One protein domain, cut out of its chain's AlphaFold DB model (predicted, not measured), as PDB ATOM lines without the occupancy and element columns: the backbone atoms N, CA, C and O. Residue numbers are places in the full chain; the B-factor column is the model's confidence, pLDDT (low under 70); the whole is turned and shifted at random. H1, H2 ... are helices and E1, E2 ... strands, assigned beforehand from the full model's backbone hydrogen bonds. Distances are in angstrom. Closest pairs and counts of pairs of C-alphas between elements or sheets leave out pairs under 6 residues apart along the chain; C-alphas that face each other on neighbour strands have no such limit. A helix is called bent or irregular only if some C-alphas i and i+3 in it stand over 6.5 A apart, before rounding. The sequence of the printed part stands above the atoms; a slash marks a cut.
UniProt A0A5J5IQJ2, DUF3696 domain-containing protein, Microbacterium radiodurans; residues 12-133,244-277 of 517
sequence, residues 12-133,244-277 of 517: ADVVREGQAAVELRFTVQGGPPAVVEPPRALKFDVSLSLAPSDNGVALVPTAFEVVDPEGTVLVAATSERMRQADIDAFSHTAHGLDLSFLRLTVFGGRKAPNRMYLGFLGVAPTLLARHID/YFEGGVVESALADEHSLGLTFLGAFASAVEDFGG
ATOM      1  N   ALA A  12     136.977 130.529   9.221       52.16
ATOM      2  CA  ALA A  12     136.270 130.974   8.021       52.16
ATOM      3  C   ALA A  12     136.958 132.151   7.302       52.16
ATOM      4  O   ALA A  12     136.795 132.312   6.098       52.16
ATOM      5  N   ASP A  13     137.773 132.944   8.004       52.44
ATOM      6  CA  ASP A  13     138.487 134.086   7.424       52.44
ATOM      7  C   ASP A  13     139.714 133.653   6.595       52.44
ATOM      8  O   ASP A  13     140.216 134.415   5.758       52.44
ATOM      9  N   VAL A  14     140.204 132.424   6.822       53.53
ATOM     10  CA  VAL A  14     141.370 131.847   6.131       53.53
ATOM     11  C   VAL A  14     140.974 131.270   4.775       53.53
ATOM     12  O   VAL A  14     141.727 131.400   3.810       53.53
ATOM     13  N   VAL A  15     139.794 130.651   4.687       52.16
ATOM     14  CA  VAL A  15     139.287 130.061   3.448       52.16
ATOM     15  C   VAL A  15     138.169 130.942   2.905       52.16
ATOM     16  O   VAL A  15     137.014 130.849   3.310       52.16
ATOM     17  N   ARG A  16     138.531 131.849   1.999       55.94
ATOM     18  CA  ARG A  16     137.620 132.903   1.533       55.94
ATOM     19  C   ARG A  16     136.625 132.369   0.501       55.94
ATOM     20  O   ARG A  16     136.996 131.616  -0.401       55.94
ATOM     21  N   GLU A  17     135.372 132.815   0.591       48.97
ATOM     22  CA  GLU A  17     134.366 132.575  -0.448       48.97
ATOM     23  C   GLU A  17     134.893 133.028  -1.821       48.97
ATOM     24  O   GLU A  17     135.410 134.135  -1.975       48.97
ATOM     25  N   GLY A  18     134.787 132.154  -2.826       51.69
ATOM     26  CA  GLY A  18     135.258 132.424  -4.188       51.69
ATOM     27  C   GLY A  18     136.737 132.118  -4.452       51.69
ATOM     28  O   GLY A  18     137.192 132.328  -5.576       51.69
ATOM     29  N   GLN A  19     137.489 131.598  -3.475       56.72
ATOM     30  CA  GLN A  19     138.846 131.110  -3.725       56.72
ATOM     31  C   GLN A  19     138.796 129.911  -4.689       56.72
ATOM     32  O   GLN A  19     138.065 128.944  -4.465       56.72
ATOM     33  N   ALA A  20     139.542 129.997  -5.794       59.00
ATOM     34  CA  ALA A  20     139.611 128.926  -6.782       59.00
ATOM     35  C   ALA A  20     140.146 127.631  -6.147       59.00
ATOM     36  O   ALA A  20     140.928 127.677  -5.195       59.00
ATOM     37  N   ALA A  21     139.735 126.482  -6.690       69.50
ATOM     38  CA  ALA A  21     140.277 125.193  -6.278       69.50
ATOM     39  C   ALA A  21     141.812 125.217  -6.367       69.50
ATOM     40  O   ALA A  21     142.375 125.629  -7.382       69.50
ATOM     41  N   VAL A  22     142.478 124.794  -5.293       82.62
ATOM     42  CA  VAL A  22     143.940 124.725  -5.232       82.62
ATOM     43  C   VAL A  22     144.361 123.354  -5.729       82.62
ATOM     44  O   VAL A  22     143.943 122.342  -5.174       82.62
ATOM     45  N   GLU A  23     145.201 123.312  -6.756       88.94
ATOM     46  CA  GLU A  23     145.790 122.069  -7.243       88.94
ATOM     47  C   GLU A  23     147.222 121.938  -6.717       88.94
ATOM     48  O   GLU A  23     148.084 122.774  -6.992       88.94
ATOM     49  N   LEU A  24     147.480 120.879  -5.956       90.44
ATOM     50  CA  LEU A  24     148.816 120.474  -5.544       90.44
ATOM     51  C   LEU A  24     149.299 119.360  -6.467       90.44
ATOM     52  O   LEU A  24     148.597 118.366  -6.652       90.44
ATOM     53  N   ARG A  25     150.507 119.510  -7.013       92.31
ATOM     54  CA  ARG A  25     151.157 118.484  -7.833       92.31
ATOM     55  C   ARG A  25     152.448 118.027  -7.181       92.31
ATOM     56  O   ARG A  25     153.274 118.847  -6.789       92.31
ATOM     57  N   PHE A  26     152.621 116.716  -7.097       90.38
ATOM     58  CA  PHE A  26     153.794 116.077  -6.523       90.38
ATOM     59  C   PHE A  26     154.393 115.121  -7.541       90.38
ATOM     60  O   PHE A  26     153.670 114.365  -8.177       90.38
ATOM     61  N   THR A  27     155.717 115.097  -7.621       91.38
ATOM     62  CA  THR A  27     156.446 114.003  -8.261       91.38
ATOM     63  C   THR A  27     157.098 113.190  -7.157       91.38
ATOM     64  O   THR A  27     158.045 113.646  -6.514       91.38
ATOM     65  N   VAL A  28     156.580 111.992  -6.915       86.44
ATOM     66  CA  VAL A  28     157.069 111.108  -5.858       86.44
ATOM     67  C   VAL A  28     158.163 110.222  -6.432       86.44
ATOM     68  O   VAL A  28     157.988 109.607  -7.482       86.44
ATOM     69  N   GLN A  29     159.306 110.166  -5.748       79.94
ATOM     70  CA  GLN A  29     160.379 109.214  -6.030       79.94
ATOM     71  C   GLN A  29     160.460 108.234  -4.866       79.94
ATOM     72  O   GLN A  29     160.980 108.560  -3.803       79.94
ATOM     73  N   GLY A  30     159.918 107.038  -5.054       65.50
ATOM     74  CA  GLY A  30     159.871 106.027  -4.008       65.50
ATOM     75  C   GLY A  30     159.057 104.827  -4.459       65.50
ATOM     76  O   GLY A  30     157.906 104.960  -4.865       65.50
ATOM     77  N   GLY A  31     159.670 103.646  -4.416       52.62
ATOM     78  CA  GLY A  31     158.951 102.381  -4.534       52.62
ATOM     79  C   GLY A  31     158.573 101.839  -3.153       52.62
ATOM     80  O   GLY A  31     159.105 102.322  -2.151       52.62
ATOM     81  N   PRO A  32     157.701 100.819  -3.075       45.78
ATOM     82  CA  PRO A  32     157.542 100.066  -1.836       45.78
ATOM     83  C   PRO A  32     158.911  99.532  -1.380       45.78
ATOM     84  O   PRO A  32     159.799  99.323  -2.218       45.78
ATOM     85  N   PRO A  33     159.098  99.263  -0.076       44.88
ATOM     86  CA  PRO A  33     160.251  98.497   0.379       44.88
ATOM     87  C   PRO A  33     160.367  97.207  -0.446       44.88
ATOM     88  O   PRO A  33     159.378  96.539  -0.744       44.88
ATOM     89  N   ALA A  34     161.590  96.946  -0.901       37.56
ATOM     90  CA  ALA A  34     161.935  96.061  -2.004       37.56
ATOM     91  C   ALA A  34     161.206  94.701  -2.006       37.56
ATOM     92  O   ALA A  34     161.432  93.867  -1.134       37.56
ATOM     93  N   VAL A  35     160.408  94.447  -3.049       39.88
ATOM     94  CA  VAL A  35     159.956  93.088  -3.427       39.88
ATOM     95  C   VAL A  35     160.588  92.636  -4.757       39.88
ATOM     96  O   VAL A  35     160.565  91.457  -5.089       39.88
ATOM     97  N   VAL A  36     161.216  93.548  -5.508       41.12
ATOM     98  CA  VAL A  36     161.875  93.244  -6.789       41.12
ATOM     99  C   VAL A  36     163.335  93.684  -6.730       41.12
ATOM    100  O   VAL A  36     163.612  94.843  -6.431       41.12
ATOM    101  N   GLU A  37     164.262  92.765  -7.019       31.44
ATOM    102  CA  GLU A  37     165.688  93.061  -7.189       31.44
ATOM    103  C   GLU A  37     166.038  93.269  -8.680       31.44
ATOM    104  O   GLU A  37     165.687  92.426  -9.510       31.44
ATOM    105  N   PRO A  38     166.759  94.349  -9.045       43.78
ATOM    106  CA  PRO A  38     167.122  95.480  -8.195       43.78
ATOM    107  C   PRO A  38     165.898  96.378  -7.926       43.78
ATOM    108  O   PRO A  38     165.060  96.539  -8.821       43.78
ATOM    109  N   PRO A  39     165.796  97.002  -6.738       44.72
ATOM    110  CA  PRO A  39     164.707  97.918  -6.432       44.72
ATOM    111  C   PRO A  39     164.775  99.108  -7.391       44.72
ATOM    112  O   PRO A  39     165.664  99.954  -7.302       44.72
ATOM    113  N   ARG A  40     163.850  99.167  -8.350       49.84
ATOM    114  CA  ARG A  40     163.655 100.366  -9.163       49.84
ATOM    115  C   ARG A  40     162.803 101.332  -8.355       49.84
ATOM    116  O   ARG A  40     161.691 100.991  -7.963       49.84
ATOM    117  N   ALA A  41     163.327 102.531  -8.110       55.25
ATOM    118  CA  ALA A  41     162.520 103.623  -7.588       55.25
ATOM    119  C   ALA A  41     161.360 103.868  -8.563       55.25
ATOM    120  O   ALA A  41     161.587 104.202  -9.727       55.25
ATOM    121  N   LEU A  42     160.127 103.657  -8.100       69.81
ATOM    122  CA  LEU A  42     158.948 104.079  -8.839       69.81
ATOM    123  C   LEU A  42     158.904 105.603  -8.758       69.81
ATOM    124  O   LEU A  42     158.894 106.181  -7.671       69.81
ATOM    125  N   LYS A  43     158.956 106.246  -9.921       85.56
ATOM    126  CA  LYS A  43     158.623 107.658 -10.062       85.56
ATOM    127  C   LYS A  43     157.164 107.716 -10.485       85.56
ATOM    128  O   LYS A  43     156.785 106.944 -11.351       85.56
ATOM    129  N   PHE A  44     156.354 108.568  -9.883       89.69
ATOM    130  CA  PHE A  44     154.970 108.761 -10.305       89.69
ATOM    131  C   PHE A  44     154.508 110.160  -9.924       89.69
ATOM    132  O   PHE A  44     155.040 110.760  -8.985       89.69
ATOM    133  N   ASP A  45     153.534 110.669 -10.660       93.81
ATOM    134  CA  ASP A  45     152.975 111.990 -10.432       93.81
ATOM    135  C   ASP A  45     151.643 111.876  -9.694       93.81
ATOM    136  O   ASP A  45     150.852 110.955  -9.915       93.81
ATOM    137  N   VAL A  46     151.414 112.805  -8.775       94.06
ATOM    138  CA  VAL A  46     150.203 112.890  -7.964       94.06
ATOM    139  C   VAL A  46     149.620 114.283  -8.103       94.06
ATOM    140  O   VAL A  46     150.316 115.264  -7.850       94.06
ATOM    141  N   SER A  47     148.336 114.362  -8.432       95.31
ATOM    142  CA  SER A  47     147.566 115.604  -8.422       95.31
ATOM    143  C   SER A  47     146.500 115.536  -7.336       95.31
ATOM    144  O   SER A  47     145.734 114.577  -7.264       95.31
ATOM    145  N   LEU A  48     146.429 116.562  -6.493       94.69
ATOM    146  CA  LEU A  48     145.436 116.702  -5.434       94.69
ATOM    147  C   LEU A  48     144.758 118.065  -5.567       94.69
ATOM    148  O   LEU A  48     145.385 119.099  -5.363       94.69
ATOM    149  N   SER A  49     143.470 118.058  -5.890       93.50
ATOM    150  CA  SER A  49     142.639 119.260  -5.881       93.50
ATOM    151  C   SER A  49     141.996 119.441  -4.516       93.50
ATOM    152  O   SER A  49     141.452 118.494  -3.942       93.50
ATOM    153  N   LEU A  50     142.041 120.668  -4.018       90.38
ATOM    154  CA  LEU A  50     141.496 121.085  -2.740       90.38
ATOM    155  C   LEU A  50     140.474 122.200  -2.955       90.38
ATOM    156  O   LEU A  50     140.701 123.110  -3.752       90.38
ATOM    157  N   ALA A  51     139.373 122.156  -2.215       85.25
ATOM    158  CA  ALA A  51     138.389 123.233  -2.179       85.25
ATOM    159  C   ALA A  51     138.032 123.590  -0.730       85.25
ATOM    160  O   ALA A  51     138.255 122.771   0.167       85.25
ATOM    161  N   PRO A  52     137.480 124.787  -0.489       79.75
ATOM    162  CA  PRO A  52     136.907 125.137   0.804       79.75
ATOM    163  C   PRO A  52     135.908 124.090   1.301       79.75
ATOM    164  O   PRO A  52     135.065 123.624   0.536       79.75
ATOM    165  N   SER A  53     135.997 123.721   2.577       76.25
ATOM    166  CA  SER A  53     134.965 122.931   3.250       76.25
ATOM    167  C   SER A  53     133.673 123.735   3.414       76.25
ATOM    168  O   SER A  53     133.703 124.963   3.436       76.25
ATOM    169  N   ASP A  54     132.541 123.056   3.624       73.88
ATOM    170  CA  ASP A  54     131.225 123.704   3.784       73.88
ATOM    171  C   ASP A  54     131.171 124.717   4.942       73.88
ATOM    172  O   ASP A  54     130.397 125.667   4.915       73.88
ATOM    173  N   ASN A  55     131.998 124.521   5.973       68.12
ATOM    174  CA  ASN A  55     132.123 125.442   7.105       68.12
ATOM    175  C   ASN A  55     133.181 126.546   6.893       68.12
ATOM    176  O   ASN A  55     133.411 127.332   7.808       68.12
ATOM    177  N   GLY A  56     133.864 126.576   5.744       66.69
ATOM    178  CA  GLY A  56     134.923 127.541   5.421       66.69
ATOM    179  C   GLY A  56     136.177 127.430   6.294       66.69
ATOM    180  O   GLY A  56     137.032 128.300   6.271       66.69
ATOM    181  N   VAL A  57     136.315 126.385   7.110       64.19
ATOM    182  CA  VAL A  57     137.386 126.297   8.120       64.19
ATOM    183  C   VAL A  57     138.655 125.629   7.588       64.19
ATOM    184  O   VAL A  57     139.742 125.792   8.159       64.19
ATOM    185  N   ALA A  58     138.523 124.831   6.530       71.12
ATOM    186  CA  ALA A  58     139.594 124.011   5.995       71.12
ATOM    187  C   ALA A  58     139.519 123.903   4.470       71.12
ATOM    188  O   ALA A  58     138.505 124.195   3.841       71.12
ATOM    189  N   LEU A  59     140.621 123.445   3.888       79.06
ATOM    190  CA  LEU A  59     140.648 122.940   2.527       79.06
ATOM    191  C   LEU A  59     140.510 121.420   2.580       79.06
ATOM    192  O   LEU A  59     141.263 120.763   3.302       79.06
ATOM    193  N   VAL A  60     139.564 120.879   1.822       85.88
ATOM    194  CA  VAL A  60     139.287 119.443   1.743       85.88
ATOM    195  C   VAL A  60     139.581 118.915   0.340       85.88
ATOM    196  O   VAL A  60     139.336 119.622  -0.642       85.88
ATOM    197  N   PRO A  61     140.102 117.681   0.216       91.62
ATOM    198  CA  PRO A  61     140.233 116.999  -1.065       91.62
ATOM    199  C   PRO A  61     138.919 116.975  -1.848       91.62
ATOM    200  O   PRO A  61     137.875 116.614  -1.308       91.62
ATOM    201  N   THR A  62     138.986 117.307  -3.136       93.12
ATOM    202  CA  THR A  62     137.864 117.207  -4.088       93.12
ATOM    203  C   THR A  62     138.176 116.311  -5.279       93.12
ATOM    204  O   THR A  62     137.282 115.647  -5.807       93.12
ATOM    205  N   ALA A  63     139.443 116.230  -5.674       95.31
ATOM    206  CA  ALA A  63     139.920 115.280  -6.664       95.31
ATOM    207  C   ALA A  63     141.331 114.819  -6.313       95.31
ATOM    208  O   ALA A  63     142.121 115.579  -5.759       95.31
ATOM    209  N   PHE A  64     141.635 113.569  -6.633       95.94
ATOM    210  CA  PHE A  64     142.939 112.973  -6.395       95.94
ATOM    211  C   PHE A  64     143.278 112.025  -7.536       95.94
ATOM    212  O   PHE A  64     142.452 111.184  -7.893       95.94
ATOM    213  N   GLU A  65     144.481 112.142  -8.081       96.06
ATOM    214  CA  GLU A  65     144.946 111.327  -9.194       96.06
ATOM    215  C   GLU A  65     146.396 110.897  -8.984       96.06
ATOM    216  O   GLU A  65     147.216 111.679  -8.511       96.06
ATOM    217  N   VAL A  66     146.698 109.650  -9.342       92.88
ATOM    218  CA  VAL A  66     148.049 109.090  -9.386       92.88
ATOM    219  C   VAL A  66     148.299 108.562 -10.787       92.88
ATOM    220  O   VAL A  66     147.551 107.699 -11.258       92.88
ATOM    221  N   VAL A  67     149.368 109.040 -11.415       92.75
ATOM    222  CA  VAL A  67     149.747 108.719 -12.793       92.75
ATOM    223  C   VAL A  67     151.161 108.139 -12.812       92.75
ATOM    224  O   VAL A  67     152.071 108.688 -12.190       92.75
ATOM    225  N   ASP A  68     151.347 107.009 -13.494       86.75
ATOM    226  CA  ASP A  68     152.675 106.413 -13.691       86.75
ATOM    227  C   ASP A  68     153.515 107.193 -14.733       86.75
ATOM    228  O   ASP A  68     152.997 108.081 -15.415       86.75
ATOM    229  N   PRO A  69     154.826 106.907 -14.878       82.44
ATOM    230  CA  PRO A  69     155.680 107.570 -15.867       82.44
ATOM    231  C   PRO A  69     155.215 107.409 -17.316       82.44
ATOM    232  O   PRO A  69     155.572 108.220 -18.170       82.44
ATOM    233  N   GLU A  70     154.462 106.351 -17.605       84.94
ATOM    234  CA  GLU A  70     153.900 106.048 -18.916       84.94
ATOM    235  C   GLU A  70     152.599 106.823 -19.205       84.94
ATOM    236  O   GLU A  70     152.101 106.781 -20.332       84.94
ATOM    237  N   GLY A  71     152.068 107.568 -18.230       86.88
ATOM    238  CA  GLY A  71     150.833 108.347 -18.353       86.88
ATOM    239  C   GLY A  71     149.560 107.558 -18.028       86.88
ATOM    240  O   GLY A  71     148.455 108.028 -18.300       86.88
ATOM    241  N   THR A  72     149.681 106.358 -17.463       89.25
ATOM    242  CA  THR A  72     148.548 105.537 -17.033       89.25
ATOM    243  C   THR A  72     148.023 106.025 -15.690       89.25
ATOM    244  O   THR A  72     148.749 106.089 -14.697       89.25
ATOM    245  N   VAL A  73     146.720 106.289 -15.626       93.31
ATOM    246  CA  VAL A  73     146.034 106.621 -14.372       93.31
ATOM    247  C   VAL A  73     145.902 105.365 -13.516       93.31
ATOM    248  O   VAL A  73     145.130 104.459 -13.829       93.31
ATOM    249  N   LEU A  74     146.645 105.304 -12.416       90.06
ATOM    250  CA  LEU A  74     146.651 104.174 -11.489       90.06
ATOM    251  C   LEU A  74     145.566 104.300 -10.426       90.06
ATOM    252  O   LEU A  74     144.932 103.304 -10.063       90.06
ATOM    253  N   VAL A  75     145.349 105.518  -9.937       93.19
ATOM    254  CA  VAL A  75     144.332 105.849  -8.939       93.19
ATOM    255  C   VAL A  75     143.658 107.142  -9.365       93.19
ATOM    256  O   VAL A  75     144.342 108.104  -9.686       93.19
ATOM    257  N   ALA A  76     142.329 107.175  -9.339       96.06
ATOM    258  CA  ALA A  76     141.565 108.405  -9.498       96.06
ATOM    259  C   ALA A  76     140.388 108.407  -8.525       96.06
ATOM    260  O   ALA A  76     139.672 107.406  -8.408       96.06
ATOM    261  N   ALA A  77     140.187 109.523  -7.831       96.19
ATOM    262  CA  ALA A  77     139.109 109.713  -6.877       96.19
ATOM    263  C   ALA A  77     138.503 111.118  -6.987       96.19
ATOM    264  O   ALA A  77     139.187 112.075  -7.340       96.19
ATOM    265  N   THR A  78     137.209 111.243  -6.687       95.75
ATOM    266  CA  THR A  78     136.451 112.496  -6.823       95.75
ATOM    267  C   THR A  78     135.379 112.642  -5.743       95.75
ATOM    268  O   THR A  78     134.811 111.648  -5.284       95.75
ATOM    269  N   SER A  79     135.074 113.882  -5.358       92.56
ATOM    270  CA  SER A  79     133.953 114.233  -4.481       92.56
ATOM    271  C   SER A  79     132.600 114.207  -5.210       92.56
ATOM    272  O   SER A  79     131.545 114.348  -4.591       92.56
ATOM    273  N   GLU A  80     132.585 113.966  -6.523       90.31
ATOM    274  CA  GLU A  80     131.350 113.872  -7.291       90.31
ATOM    275  C   GLU A  80     130.565 112.580  -7.025       90.31
ATOM    276  O   GLU A  80     131.089 111.455  -7.079       90.31
ATOM    277  N   ARG A  81     129.241 112.744  -6.887       86.75
ATOM    278  CA  ARG A  81     128.263 111.652  -6.705       86.75
ATOM    279  C   ARG A  81     128.537 110.813  -5.449       86.75
ATOM    280  O   ARG A  81     128.284 109.605  -5.441       86.75
ATOM    281  N   MET A  82     129.049 111.457  -4.402       89.25
ATOM    282  CA  MET A  82     129.186 110.872  -3.070       89.25
ATOM    283  C   MET A  82     127.807 110.623  -2.449       89.25
ATOM    284  O   MET A  82     126.870 111.398  -2.641       89.25
ATOM    285  N   ARG A  83     127.672 109.525  -1.702       88.56
ATOM    286  CA  ARG A  83     126.460 109.214  -0.935       88.56
ATOM    287  C   ARG A  83     126.740 109.482   0.534       88.56
ATOM    288  O   ARG A  83     127.504 108.737   1.135       88.56
ATOM    289  N   GLN A  84     126.087 110.483   1.119       86.62
ATOM    290  CA  GLN A  84     126.324 110.820   2.526       86.62
ATOM    291  C   GLN A  84     126.044 109.634   3.463       86.62
ATOM    292  O   GLN A  84     126.860 109.327   4.319       86.62
ATOM    293  N   ALA A  85     124.978 108.869   3.201       87.81
ATOM    294  CA  ALA A  85     124.662 107.658   3.962       87.81
ATOM    295  C   ALA A  85     125.762 106.577   3.906       87.81
ATOM    296  O   ALA A  85     125.878 105.782   4.836       87.81
ATOM    297  N   ASP A  86     126.557 106.527   2.828       88.44
ATOM    298  CA  ASP A  86     127.709 105.625   2.753       88.44
ATOM    299  C   ASP A  86     128.816 106.132   3.677       88.44
ATOM    300  O   ASP A  86     129.307 105.364   4.497       88.44
ATOM    301  N   ILE A  87     129.149 107.424   3.573       83.94
ATOM    302  CA  ILE A  87     130.159 108.084   4.406       83.94
ATOM    303  C   ILE A  87     129.825 107.888   5.885       83.94
ATOM    304  O   ILE A  87     130.634 107.345   6.628       83.94
ATOM    305  N   ASP A  88     128.607 108.223   6.305       84.06
ATOM    306  CA  ASP A  88     128.171 108.109   7.699       84.06
ATOM    307  C   ASP A  88     128.293 106.668   8.235       84.06
ATOM    308  O   ASP A  88     128.630 106.459   9.402       84.06
ATOM    309  N   ALA A  89     128.085 105.659   7.379       80.50
ATOM    310  CA  ALA A  89     128.139 104.251   7.769       80.50
ATOM    311  C   ALA A  89     129.547 103.771   8.160       80.50
ATOM    312  O   ALA A  89     129.659 102.862   8.987       80.50
ATOM    313  N   PHE A  90     130.608 104.368   7.603       74.69
ATOM    314  CA  PHE A  90     131.994 104.025   7.939       74.69
ATOM    315  C   PHE A  90     132.773 105.159   8.621       74.69
ATOM    316  O   PHE A  90     133.807 104.896   9.222       74.69
ATOM    317  N   SER A  91     132.287 106.400   8.656       71.88
ATOM    318  CA  SER A  91     132.963 107.509   9.353       71.88
ATOM    319  C   SER A  91     133.164 107.238  10.847       71.88
ATOM    320  O   SER A  91     134.183 107.607  11.432       71.88
ATOM    321  N   HIS A  92     132.243 106.503  11.479       66.69
ATOM    322  CA  HIS A  92     132.370 106.097  12.881       66.69
ATOM    323  C   HIS A  92     133.548 105.143  13.159       66.69
ATOM    324  O   HIS A  92     133.915 104.951  14.326       66.69
ATOM    325  N   THR A  93     134.161 104.539  12.133       63.88
ATOM    326  CA  THR A  93     135.326 103.659  12.315       63.88
ATOM    327  C   THR A  93     136.607 104.440  12.601       63.88
ATOM    328  O   THR A  93     137.544 103.872  13.164       63.88
ATOM    329  N   ALA A  94     136.630 105.740  12.292       62.00
ATOM    330  CA  ALA A  94     137.810 106.597  12.346       62.00
ATOM    331  C   ALA A  94     138.102 107.242  13.722       62.00
ATOM    332  O   ALA A  94     138.890 108.174  13.791       62.00
ATOM    333  N   HIS A  95     137.479 106.791  14.825       61.75
ATOM    334  CA  HIS A  95     137.733 107.266  16.209       61.75
ATOM    335  C   HIS A  95     137.805 108.798  16.405       61.75
ATOM    336  O   HIS A  95     138.580 109.293  17.221       61.75
ATOM    337  N   GLY A  96     136.970 109.560  15.698       58.81
ATOM    338  CA  GLY A  96     136.957 111.022  15.819       58.81
ATOM    339  C   GLY A  96     138.079 111.729  15.052       58.81
ATOM    340  O   GLY A  96     138.290 112.918  15.269       58.81
ATOM    341  N   LEU A  97     138.784 111.027  14.160       64.81
ATOM    342  CA  LEU A  97     139.582 111.659  13.114       64.81
ATOM    343  C   LEU A  97     138.645 112.371  12.132       64.81
ATOM    344  O   LEU A  97     137.682 111.778  11.645       64.81
ATOM    345  N   ASP A  98     138.960 113.628  11.836       72.19
ATOM    346  CA  ASP A  98     138.260 114.432  10.837       72.19
ATOM    347  C   ASP A  98     138.769 114.051   9.439       72.19
ATOM    348  O   ASP A  98     139.767 114.584   8.947       72.19
ATOM    349  N   LEU A  99     138.155 113.015   8.856       80.44
ATOM    350  CA  LEU A  99     138.528 112.484   7.548       80.44
ATOM    351  C   LEU A  99     137.643 113.062   6.446       80.44
ATOM    352  O   LEU A  99     136.416 113.048   6.534       80.44
ATOM    353  N   SER A 100     138.280 113.476   5.354       87.12
ATOM    354  CA  SER A 100     137.599 113.779   4.093       87.12
ATOM    355  C   SER A 100     137.558 112.539   3.210       87.12
ATOM    356  O   SER A 100     138.508 111.761   3.207       87.12
ATOM    357  N   PHE A 101     136.494 112.345   2.433       91.06
ATOM    358  CA  PHE A 101     136.339 111.148   1.604       91.06
ATOM    359  C   PHE A 101     136.124 111.485   0.135       91.06
ATOM    360  O   PHE A 101     135.317 112.345  -0.207       91.06
ATOM    361  N   LEU A 102     136.792 110.725  -0.732       94.69
ATOM    362  CA  LEU A 102     136.609 110.751  -2.178       94.69
ATOM    363  C   LEU A 102     136.145 109.385  -2.675       94.69
ATOM    364  O   LEU A 102     136.617 108.349  -2.210       94.69
ATOM    365  N   ARG A 103     135.251 109.355  -3.661       95.88
ATOM    366  CA  ARG A 103     134.842 108.124  -4.344       95.88
ATOM    367  C   ARG A 103     135.902 107.745  -5.361       95.88
ATOM    368  O   ARG A 103     136.211 108.542  -6.243       95.88
ATOM    369  N   LEU A 104     136.388 106.512  -5.294       94.94
ATOM    370  CA  LEU A 104     137.309 105.973  -6.289       94.94
ATOM    371  C   LEU A 104     136.580 105.694  -7.610       94.94
ATOM    372  O   LEU A 104     135.491 105.115  -7.641       94.94
ATOM    373  N   THR A 105     137.193 106.110  -8.712       96.19
ATOM    374  CA  THR A 105     136.745 105.853 -10.090       96.19
ATOM    375  C   THR A 105     137.713 104.930 -10.823       96.19
ATOM    376  O   THR A 105     137.268 104.079 -11.599       96.19
ATOM    377  N   VAL A 106     139.010 105.038 -10.525       94.19
ATOM    378  CA  VAL A 106     140.078 104.165 -11.023       94.19
ATOM    379  C   VAL A 106     140.911 103.680  -9.844       94.19
ATOM    380  O   VAL A 106     141.241 104.464  -8.955       94.19
ATOM    381  N   PHE A 107     141.241 102.390  -9.824       90.50
ATOM    382  CA  PHE A 107     142.129 101.810  -8.826       90.50
ATOM    383  C   PHE A 107     142.922 100.634  -9.404       90.50
ATOM    384  O   PHE A 107     142.347  99.711  -9.985       90.50
ATOM    385  N   GLY A 108     144.251 100.688  -9.291       83.69
ATOM    386  CA  GLY A 108     145.157  99.721  -9.917       83.69
ATOM    387  C   GLY A 108     145.103  99.743 -11.451       83.69
ATOM    388  O   GLY A 108     145.183  98.687 -12.077       83.69
ATOM    389  N   GLY A 109     144.882 100.914 -12.061       85.81
ATOM    390  CA  GLY A 109     144.796 101.062 -13.523       85.81
ATOM    391  C   GLY A 109     143.501 100.531 -14.150       85.81
ATOM    392  O   GLY A 109     143.391 100.417 -15.370       85.81
ATOM    393  N   ARG A 110     142.506 100.167 -13.333       90.25
ATOM    394  CA  ARG A 110     141.210  99.634 -13.776       90.25
ATOM    395  C   ARG A 110     140.069 100.411 -13.144       90.25
ATOM    396  O   ARG A 110     140.245 101.083 -12.134       90.25
ATOM    397  N   LYS A 111     138.869 100.288 -13.715       93.62
ATOM    398  CA  LYS A 111     137.657 100.873 -13.133       93.62
ATOM    399  C   LYS A 111     137.458 100.358 -11.704       93.62
ATOM    400  O   LYS A 111     137.376  99.148 -11.496       93.62
ATOM    401  N   ALA A 112     137.348 101.278 -10.749       91.81
ATOM    402  CA  ALA A 112     137.131 100.934  -9.354       91.81
ATOM    403  C   ALA A 112     135.747 100.274  -9.153       91.81
ATOM    404  O   ALA A 112     134.777 100.652  -9.828       91.81
ATOM    405  N   PRO A 113     135.627  99.307  -8.225       90.12
ATOM    406  CA  PRO A 113     134.339  98.795  -7.775       90.12
ATOM    407  C   PRO A 113     133.387  99.913  -7.327       90.12
ATOM    408  O   PRO A 113     133.799 100.954  -6.815       90.12
ATOM    409  N   ASN A 114     132.081  99.686  -7.483       89.50
ATOM    410  CA  ASN A 114     131.077 100.613  -6.960       89.50
ATOM    411  C   ASN A 114     131.189 100.728  -5.430       89.50
ATOM    412  O   ASN A 114     131.471  99.739  -4.759       89.50
ATOM    413  N   ARG A 115     130.869 101.917  -4.892       92.44
ATOM    414  CA  ARG A 115     130.863 102.211  -3.442       92.44
ATOM    415  C   ARG A 115     132.211 101.902  -2.773       92.44
ATOM    416  O   ARG A 115     132.271 101.245  -1.734       92.44
ATOM    417  N   MET A 116     133.278 102.391  -3.398       92.88
ATOM    418  CA  MET A 116     134.639 102.355  -2.881       92.88
ATOM    419  C   MET A 116     135.145 103.783  -2.672       92.88
ATOM    420  O   MET A 116     134.999 104.629  -3.557       92.88
ATOM    421  N   TYR A 117     135.701 104.049  -1.496       92.88
ATOM    422  CA  TYR A 117     136.014 105.390  -1.016       92.88
ATOM    423  C   TYR A 117     137.421 105.448  -0.428       92.88
ATOM    424  O   TYR A 117     137.829 104.553   0.310       92.88
ATOM    425  N   LEU A 118     138.137 106.520  -0.743       92.00
ATOM    426  CA  LEU A 118     139.451 106.859  -0.214       92.00
ATOM    427  C   LEU A 118     139.286 107.978   0.820       92.00
ATOM    428  O   LEU A 118     138.764 109.044   0.500       92.00
ATOM    429  N   GLY A 119     139.693 107.712   2.055       89.62
ATOM    430  CA  GLY A 119     139.696 108.658   3.165       89.62
ATOM    431  C   GLY A 119     141.044 109.352   3.317       89.62
ATOM    432  O   GLY A 119     142.092 108.708   3.222       89.62
ATOM    433  N   PHE A 120     140.999 110.649   3.592       86.38
ATOM    434  CA  PHE A 120     142.144 111.535   3.741       86.38
ATOM    435  C   PHE A 120     142.156 112.188   5.115       86.38
ATOM    436  O   PHE A 120     141.136 112.710   5.564       86.38
ATOM    437  N   LEU A 121     143.335 112.231   5.732       80.44
ATOM    438  CA  LEU A 121     143.625 113.097   6.867       80.44
ATOM    439  C   LEU A 121     144.452 114.283   6.360       80.44
ATOM    440  O   LEU A 121     145.645 114.155   6.073       80.44
ATOM    441  N   GLY A 122     143.808 115.441   6.204       80.88
ATOM    442  CA  GLY A 122     144.401 116.563   5.477       80.88
ATOM    443  C   GLY A 122     144.671 116.182   4.019       80.88
ATOM    444  O   GLY A 122     143.739 115.908   3.271       80.88
ATOM    445  N   VAL A 123     145.946 116.148   3.622       85.75
ATOM    446  CA  VAL A 123     146.376 115.785   2.255       85.75
ATOM    447  C   VAL A 123     146.877 114.339   2.133       85.75
ATOM    448  O   VAL A 123     147.132 113.873   1.025       85.75
ATOM    449  N   ALA A 124     147.010 113.615   3.249       84.31
ATOM    450  CA  ALA A 124     147.508 112.244   3.255       84.31
ATOM    451  C   ALA A 124     146.350 111.245   3.083       84.31
ATOM    452  O   ALA A 124     145.395 111.302   3.863       84.31
ATOM    453  N   PRO A 125     146.413 110.308   2.119       86.81
ATOM    454  CA  PRO A 125     145.465 109.204   2.063       86.81
ATOM    455  C   PRO A 125     145.747 108.228   3.210       86.81
ATOM    456  O   PRO A 125     146.871 107.764   3.387       86.81
ATOM    457  N   THR A 126     144.723 107.905   3.995       79.44
ATOM    458  CA  THR A 126     144.879 107.123   5.235       79.44
ATOM    459  C   THR A 126     143.954 105.923   5.335       79.44
ATOM    460  O   THR A 126     144.166 105.067   6.189       79.44
ATOM    461  N   LEU A 127     142.893 105.869   4.531       83.56
ATOM    462  CA  LEU A 127     141.855 104.858   4.693       83.56
ATOM    463  C   LEU A 127     141.256 104.464   3.350       83.56
ATOM    464  O   LEU A 127     140.987 105.321   2.518       83.56
ATOM    465  N   LEU A 128     140.971 103.179   3.171       87.50
ATOM    466  CA  LEU A 128     140.215 102.675   2.032       87.50
ATOM    467  C   LEU A 128     138.981 101.923   2.534       87.50
ATOM    468  O   LEU A 128     139.116 100.967   3.291       87.50
ATOM    469  N   ALA A 129     137.790 102.341   2.112       88.81
ATOM    470  CA  ALA A 129     136.524 101.707   2.472       88.81
ATOM    471  C   ALA A 129     135.823 101.154   1.231       88.81
ATOM    472  O   ALA A 129     135.691 101.845   0.221       88.81
ATOM    473  N   ARG A 130     135.313  99.925   1.311       91.31
ATOM    474  CA  ARG A 130     134.497  99.309   0.260       91.31
ATOM    475  C   ARG A 130     133.242  98.694   0.854       91.31
ATOM    476  O   ARG A 130     133.320  97.929   1.814       91.31
ATOM    477  N   HIS A 131     132.096  98.988   0.249       91.94
ATOM    478  CA  HIS A 131     130.860  98.263   0.532       91.94
ATOM    479  C   HIS A 131     130.887  96.901  -0.163       91.94
ATOM    480  O   HIS A 131     131.202  96.805  -1.353       91.94
ATOM    481  N   ILE A 132     130.548  95.846   0.571       90.88
ATOM    482  CA  ILE A 132     130.525  94.472   0.083       90.88
ATOM    483  C   ILE A 132     129.182  93.850   0.465       90.88
ATOM    484  O   ILE A 132     128.741  93.926   1.608       90.88
ATOM    485  N   ASP A 133     128.530  93.216  -0.510       92.19
ATOM    486  CA  ASP A 133     127.265  92.515  -0.288       92.19
ATOM    487  C   ASP A 133     127.435  91.444   0.816       92.19
ATOM    488  O   ASP A 133     128.369  90.634   0.733       92.19
ATOM    489  N   TYR A 244     136.683  97.259  12.396       52.03
ATOM    490  CA  TYR A 244     137.968  97.131  11.723       52.03
ATOM    491  C   TYR A 244     138.603  95.792  12.102       52.03
ATOM    492  O   TYR A 244     138.835  95.536  13.286       52.03
ATOM    493  N   PHE A 245     138.889  94.967  11.095       54.56
ATOM    494  CA  PHE A 245     139.659  93.735  11.236       54.56
ATOM    495  C   PHE A 245     140.978  93.918  10.489       54.56
ATOM    496  O   PHE A 245     141.058  93.718   9.280       54.56
ATOM    497  N   GLU A 246     142.018  94.344  11.202       54.00
ATOM    498  CA  GLU A 246     143.366  94.369  10.636       54.00
ATOM    499  C   GLU A 246     143.771  92.949  10.244       54.00
ATOM    500  O   GLU A 246     143.771  92.054  11.089       54.00
ATOM    501  N   GLY A 247     144.044  92.728   8.958       55.62
ATOM    502  CA  GLY A 247     144.302  91.380   8.454       55.62
ATOM    503  C   GLY A 247     143.090  90.442   8.540       55.62
ATOM    504  O   GLY A 247     143.258  89.223   8.520       55.62
ATOM    505  N   GLY A 248     141.869  90.986   8.638       71.25
ATOM    506  CA  GLY A 248     140.640  90.205   8.520       71.25
ATOM    507  C   GLY A 248     140.514  89.564   7.141       71.25
ATOM    508  O   GLY A 248     141.151  90.006   6.186       71.25
ATOM    509  N   VAL A 249     139.707  88.514   7.000       80.38
ATOM    510  CA  VAL A 249     139.599  87.757   5.736       80.38
ATOM    511  C   VAL A 249     139.172  88.649   4.572       80.38
ATOM    512  O   VAL A 249     139.729  88.573   3.474       80.38
ATOM    513  N   VAL A 250     138.171  89.495   4.812       84.81
ATOM    514  CA  VAL A 250     137.596  90.357   3.777       84.81
ATOM    515  C   VAL A 250     138.549  91.507   3.453       84.81
ATOM    516  O   VAL A 250     138.783  91.804   2.283       84.81
ATOM    517  N   GLU A 251     139.133  92.121   4.479       84.25
ATOM    518  CA  GLU A 251     140.102  93.210   4.374       84.25
ATOM    519  C   GLU A 251     141.405  92.764   3.697       84.25
ATOM    520  O   GLU A 251     141.910  93.478   2.834       84.25
ATOM    521  N   SER A 252     141.921  91.577   4.025       78.81
ATOM    522  CA  SER A 252     143.149  91.031   3.428       78.81
ATOM    523  C   SER A 252     142.956  90.728   1.952       78.81
ATOM    524  O   SER A 252     143.757  91.148   1.132       78.81
ATOM    525  N   ALA A 253     141.845  90.087   1.585       82.75
ATOM    526  CA  ALA A 253     141.561  89.840   0.177       82.75
ATOM    527  C   ALA A 253     141.342  91.136  -0.611       82.75
ATOM    528  O   ALA A 253     141.739  91.219  -1.770       82.75
ATOM    529  N   LEU A 254     140.726  92.153   0.005       83.94
ATOM    530  CA  LEU A 254     140.610  93.474  -0.605       83.94
ATOM    531  C   LEU A 254     141.991  94.116  -0.800       83.94
ATOM    532  O   LEU A 254     142.225  94.766  -1.821       83.94
ATOM    533  N   ALA A 255     142.900  93.934   0.159       80.25
ATOM    534  CA  ALA A 255     144.266  94.419   0.056       80.25
ATOM    535  C   ALA A 255     145.050  93.693  -1.045       80.25
ATOM    536  O   ALA A 255     145.710  94.348  -1.852       80.25
ATOM    537  N   ASP A 256     144.912  92.372  -1.137       79.56
ATOM    538  CA  ASP A 256     145.544  91.549  -2.168       79.56
ATOM    539  C   ASP A 256     145.025  91.907  -3.569       79.56
ATOM    540  O   ASP A 256     145.823  92.127  -4.487       79.56
ATOM    541  N   GLU A 257     143.698  92.050  -3.719       83.25
ATOM    542  CA  GLU A 257     143.030  92.443  -4.971       83.25
ATOM    543  C   GLU A 257     143.579  93.769  -5.516       83.25
ATOM    544  O   GLU A 257     143.662  93.960  -6.733       83.25
ATOM    545  N   HIS A 258     143.981  94.681  -4.628       80.00
ATOM    546  CA  HIS A 258     144.397  96.030  -4.996       80.00
ATOM    547  C   HIS A 258     145.812  96.418  -4.556       80.00
ATOM    548  O   HIS A 258     146.135  97.608  -4.496       80.00
ATOM    549  N   SER A 259     146.674  95.433  -4.319       77.06
ATOM    550  CA  SER A 259     148.056  95.602  -3.843       77.06
ATOM    551  C   SER A 259     148.853  96.680  -4.589       77.06
ATOM    552  O   SER A 259     149.548  97.486  -3.964       77.06
ATOM    553  N   LEU A 260     148.703  96.762  -5.917       77.62
ATOM    554  CA  LEU A 260     149.341  97.793  -6.739       77.62
ATOM    555  C   LEU A 260     148.868  99.205  -6.363       77.62
ATOM    556  O   LEU A 260     149.686 100.072  -6.081       77.62
ATOM    557  N   GLY A 261     147.554  99.442  -6.321       80.06
ATOM    558  CA  GLY A 261     147.000 100.751  -5.959       80.06
ATOM    559  C   GLY A 261     147.360 101.151  -4.528       80.06
ATOM    560  O   GLY A 261     147.699 102.309  -4.280       80.06
ATOM    561  N   LEU A 262     147.362 100.184  -3.601       80.06
ATOM    562  CA  LEU A 262     147.782 100.430  -2.223       80.06
ATOM    563  C   LEU A 262     149.255 100.835  -2.141       80.06
ATOM    564  O   LEU A 262     149.584 101.774  -1.426       80.06
ATOM    565  N   THR A 263     150.125 100.191  -2.919       77.50
ATOM    566  CA  THR A 263     151.558 100.511  -2.979       77.50
ATOM    567  C   THR A 263     151.804 101.985  -3.310       77.50
ATOM    568  O   THR A 263     152.559 102.655  -2.607       77.50
ATOM    569  N   PHE A 264     151.142 102.517  -4.343       81.19
ATOM    570  CA  PHE A 264     151.299 103.923  -4.733       81.19
ATOM    571  C   PHE A 264     150.730 104.889  -3.696       81.19
ATOM    572  O   PHE A 264     151.372 105.882  -3.355       81.19
ATOM    573  N   LEU A 265     149.547 104.584  -3.157       84.44
ATOM    574  CA  LEU A 265     148.954 105.384  -2.090       84.44
ATOM    575  C   LEU A 265     149.847 105.400  -0.837       84.44
ATOM    576  O   LEU A 265     149.985 106.441  -0.203       84.44
ATOM    577  N   GLY A 266     150.476 104.270  -0.498       78.50
ATOM    578  CA  GLY A 266     151.374 104.139   0.646       78.50
ATOM    579  C   GLY A 266     152.671 104.914   0.456       78.50
ATOM    580  O   GLY A 266     153.088 105.636   1.358       78.50
ATOM    581  N   ALA A 267     153.265 104.829  -0.737       79.19
ATOM    582  CA  ALA A 267     154.443 105.615  -1.096       79.19
ATOM    583  C   ALA A 267     154.155 107.125  -1.045       79.19
ATOM    584  O   ALA A 267     154.947 107.880  -0.484       79.19
ATOM    585  N   PHE A 268     153.001 107.568  -1.560       85.75
ATOM    586  CA  PHE A 268     152.598 108.972  -1.469       85.75
ATOM    587  C   PHE A 268     152.339 109.411  -0.023       85.75
ATOM    588  O   PHE A 268     152.834 110.458   0.386       85.75
ATOM    589  N   ALA A 269     151.617 108.613   0.771       81.88
ATOM    590  CA  ALA A 269     151.361 108.919   2.178       81.88
ATOM    591  C   ALA A 269     152.666 109.071   2.976       81.88
ATOM    592  O   ALA A 269     152.815 110.048   3.707       81.88
ATOM    593  N   SER A 270     153.630 108.162   2.775       78.19
ATOM    594  CA  SER A 270     154.963 108.255   3.384       78.19
ATOM    595  C   SER A 270     155.688 109.523   2.945       78.19
ATOM    596  O   SER A 270     156.194 110.255   3.786       78.19
ATOM    597  N   ALA A 271     155.689 109.835   1.645       82.69
ATOM    598  CA  ALA A 271     156.346 111.034   1.128       82.69
ATOM    599  C   ALA A 271     155.747 112.328   1.707       82.69
ATOM    600  O   ALA A 271     156.480 113.262   2.030       82.69
ATOM    601  N   VAL A 272     154.421 112.385   1.869       82.44
ATOM    602  CA  VAL A 272     153.723 113.507   2.512       82.44
ATOM    603  C   VAL A 272     154.080 113.610   3.994       82.44
ATOM    604  O   VAL A 272     154.280 114.719   4.489       82.44
ATOM    605  N   GLU A 273     154.161 112.487   4.710       77.62
ATOM    606  CA  GLU A 273     154.544 112.462   6.125       77.62
ATOM    607  C   GLU A 273     156.000 112.902   6.325       77.62
ATOM    608  O   GLU A 273     156.270 113.762   7.164       77.62
ATOM    609  N   ASP A 274     156.918 112.388   5.505       79.31
ATOM    610  CA  ASP A 274     158.332 112.756   5.515       79.31
ATOM    611  C   ASP A 274     158.511 114.247   5.211       79.31
ATOM    612  O   ASP A 274     159.200 114.961   5.948       79.31
ATOM    613  N   PHE A 275     157.826 114.749   4.177       83.31
ATOM    614  CA  PHE A 275     157.806 116.174   3.858       83.31
ATOM    615  C   PHE A 275     157.232 116.997   5.017       83.31
ATOM    616  O   PHE A 275     157.858 117.957   5.462       83.31
ATOM    617  N   GLY A 276     156.085 116.599   5.572       81.00
ATOM    618  CA  GLY A 276     155.473 117.263   6.723       81.00
ATOM    619  C   GLY A 276     156.380 117.276   7.957       81.00
ATOM    620  O   GLY A 276     156.385 118.245   8.711       81.00
ATOM    621  N   GLY A 277     157.200 116.239   8.137       79.25
ATOM    622  CA  GLY A 277     158.229 116.169   9.167       79.25
ATOM    623  C   GLY A 277     159.380 117.156   8.956       79.25
ATOM    624  O   GLY A 277     159.966 117.601   9.945       79.25
TER     625      GLY A 277
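What this domain is: This is residues 12 to 133 and 244 to 277 of the 517 residues of the protein "DUF3696 domain-containing protein" of Microbacterium radiodurans (UniProt A0A5J5IQJ2). What shape does the backbone take? One seven-strand sheet, E1 to E7, is curled like part of a barrel and folded back on itself, E1 to E4 partly face to face with E6 and E7 across the hinge E5, and it wraps round the long helix H3. H1 lies over E6 and E7, and H2 only grazes the sheet. What is it made of? The printed part has 156 residues with seven named strands and three named helices, in the order E1 E2 E3 E4 H1 E5 E6 E7 H2 H3, of mixed class. The sheet's order is E1 - E2 - E3 - E4 - E5 - E6 - E7, all antiparallel; the whole is compact, with a radius of gyration of the C-alphas of 15.9 A and spans of 51 by 37 by 29 A.

How they stand to each other: How does the sheet begin? E1, residues 22 to 29, E2, residues 43 to 52, E3, residues 59 to 67, and E4, residues 73 to 78, form a meander, each strand the antiparallel neighbour of the one before. N 24 and O 48 are 2.8 A apart, N 47 and O 65 2.9 A, and N 66 and O 75 2.8 A, within hydrogen-bond range. How does it go on? E5, residues 100 to 107, E6, residues 116 to 121, and E7, residues 124 to 131, form a second meander, with N 102 and O 118 at 2.9 A and N 119 and O 127 at 2.8 A. E5 bends by 61 degrees at residue 104 and pairs with E4 too, N 105 and O 76 being 2.8 A apart. Where are the helices? H1, residues 84 to 94, is on the sheet at a height of 8.9 A, over E6 and E7, and is irregular, but only just: C-alphas 89 and 92 are 6.9 A apart. The sheet curls round H3, residues 259 to 277, whose closest C-alphas to E7 are those of Ala 124 and Ala 269, 5.2 A apart. H2, residues 249 to 257, is close to H3 but not clearly touching, about perpendicular at 90 degrees, the closest C-alphas being those of Ala 255 and Leu 262, 7.3 A apart. Are the helix backbones regularly bonded? In H2 and H3 every O i to N i+4 pair is within hydrogen-bond range; in H1 3 of 7 are, beside 5 of 8 O i to N i+3 pairs.

Where its parts are: Where do the strands lie? E1 begins at C-alpha 22 (143.940, 124.725, -5.232) and is 22.6 A long; E2 is 29.9 A, E3 22.8 A and E7 21.9 A. Where does the last helix run? H3 is 26.4 A long and ends at C-alpha 277 (158.229, 116.169, 9.167).

The domain as a whole: Is anything missing? Residues 134 to 243 are not printed, and C-alphas 133 and 244 are 16.7 A apart across the cut. Which link is long, and where is confidence low? The link from E1 to E2 is long, with 13 residues, and its residues 30 to 42 are among those with pLDDT under 70, as are residues 12 to 21; the mean pLDDT of the printed part is 79.0.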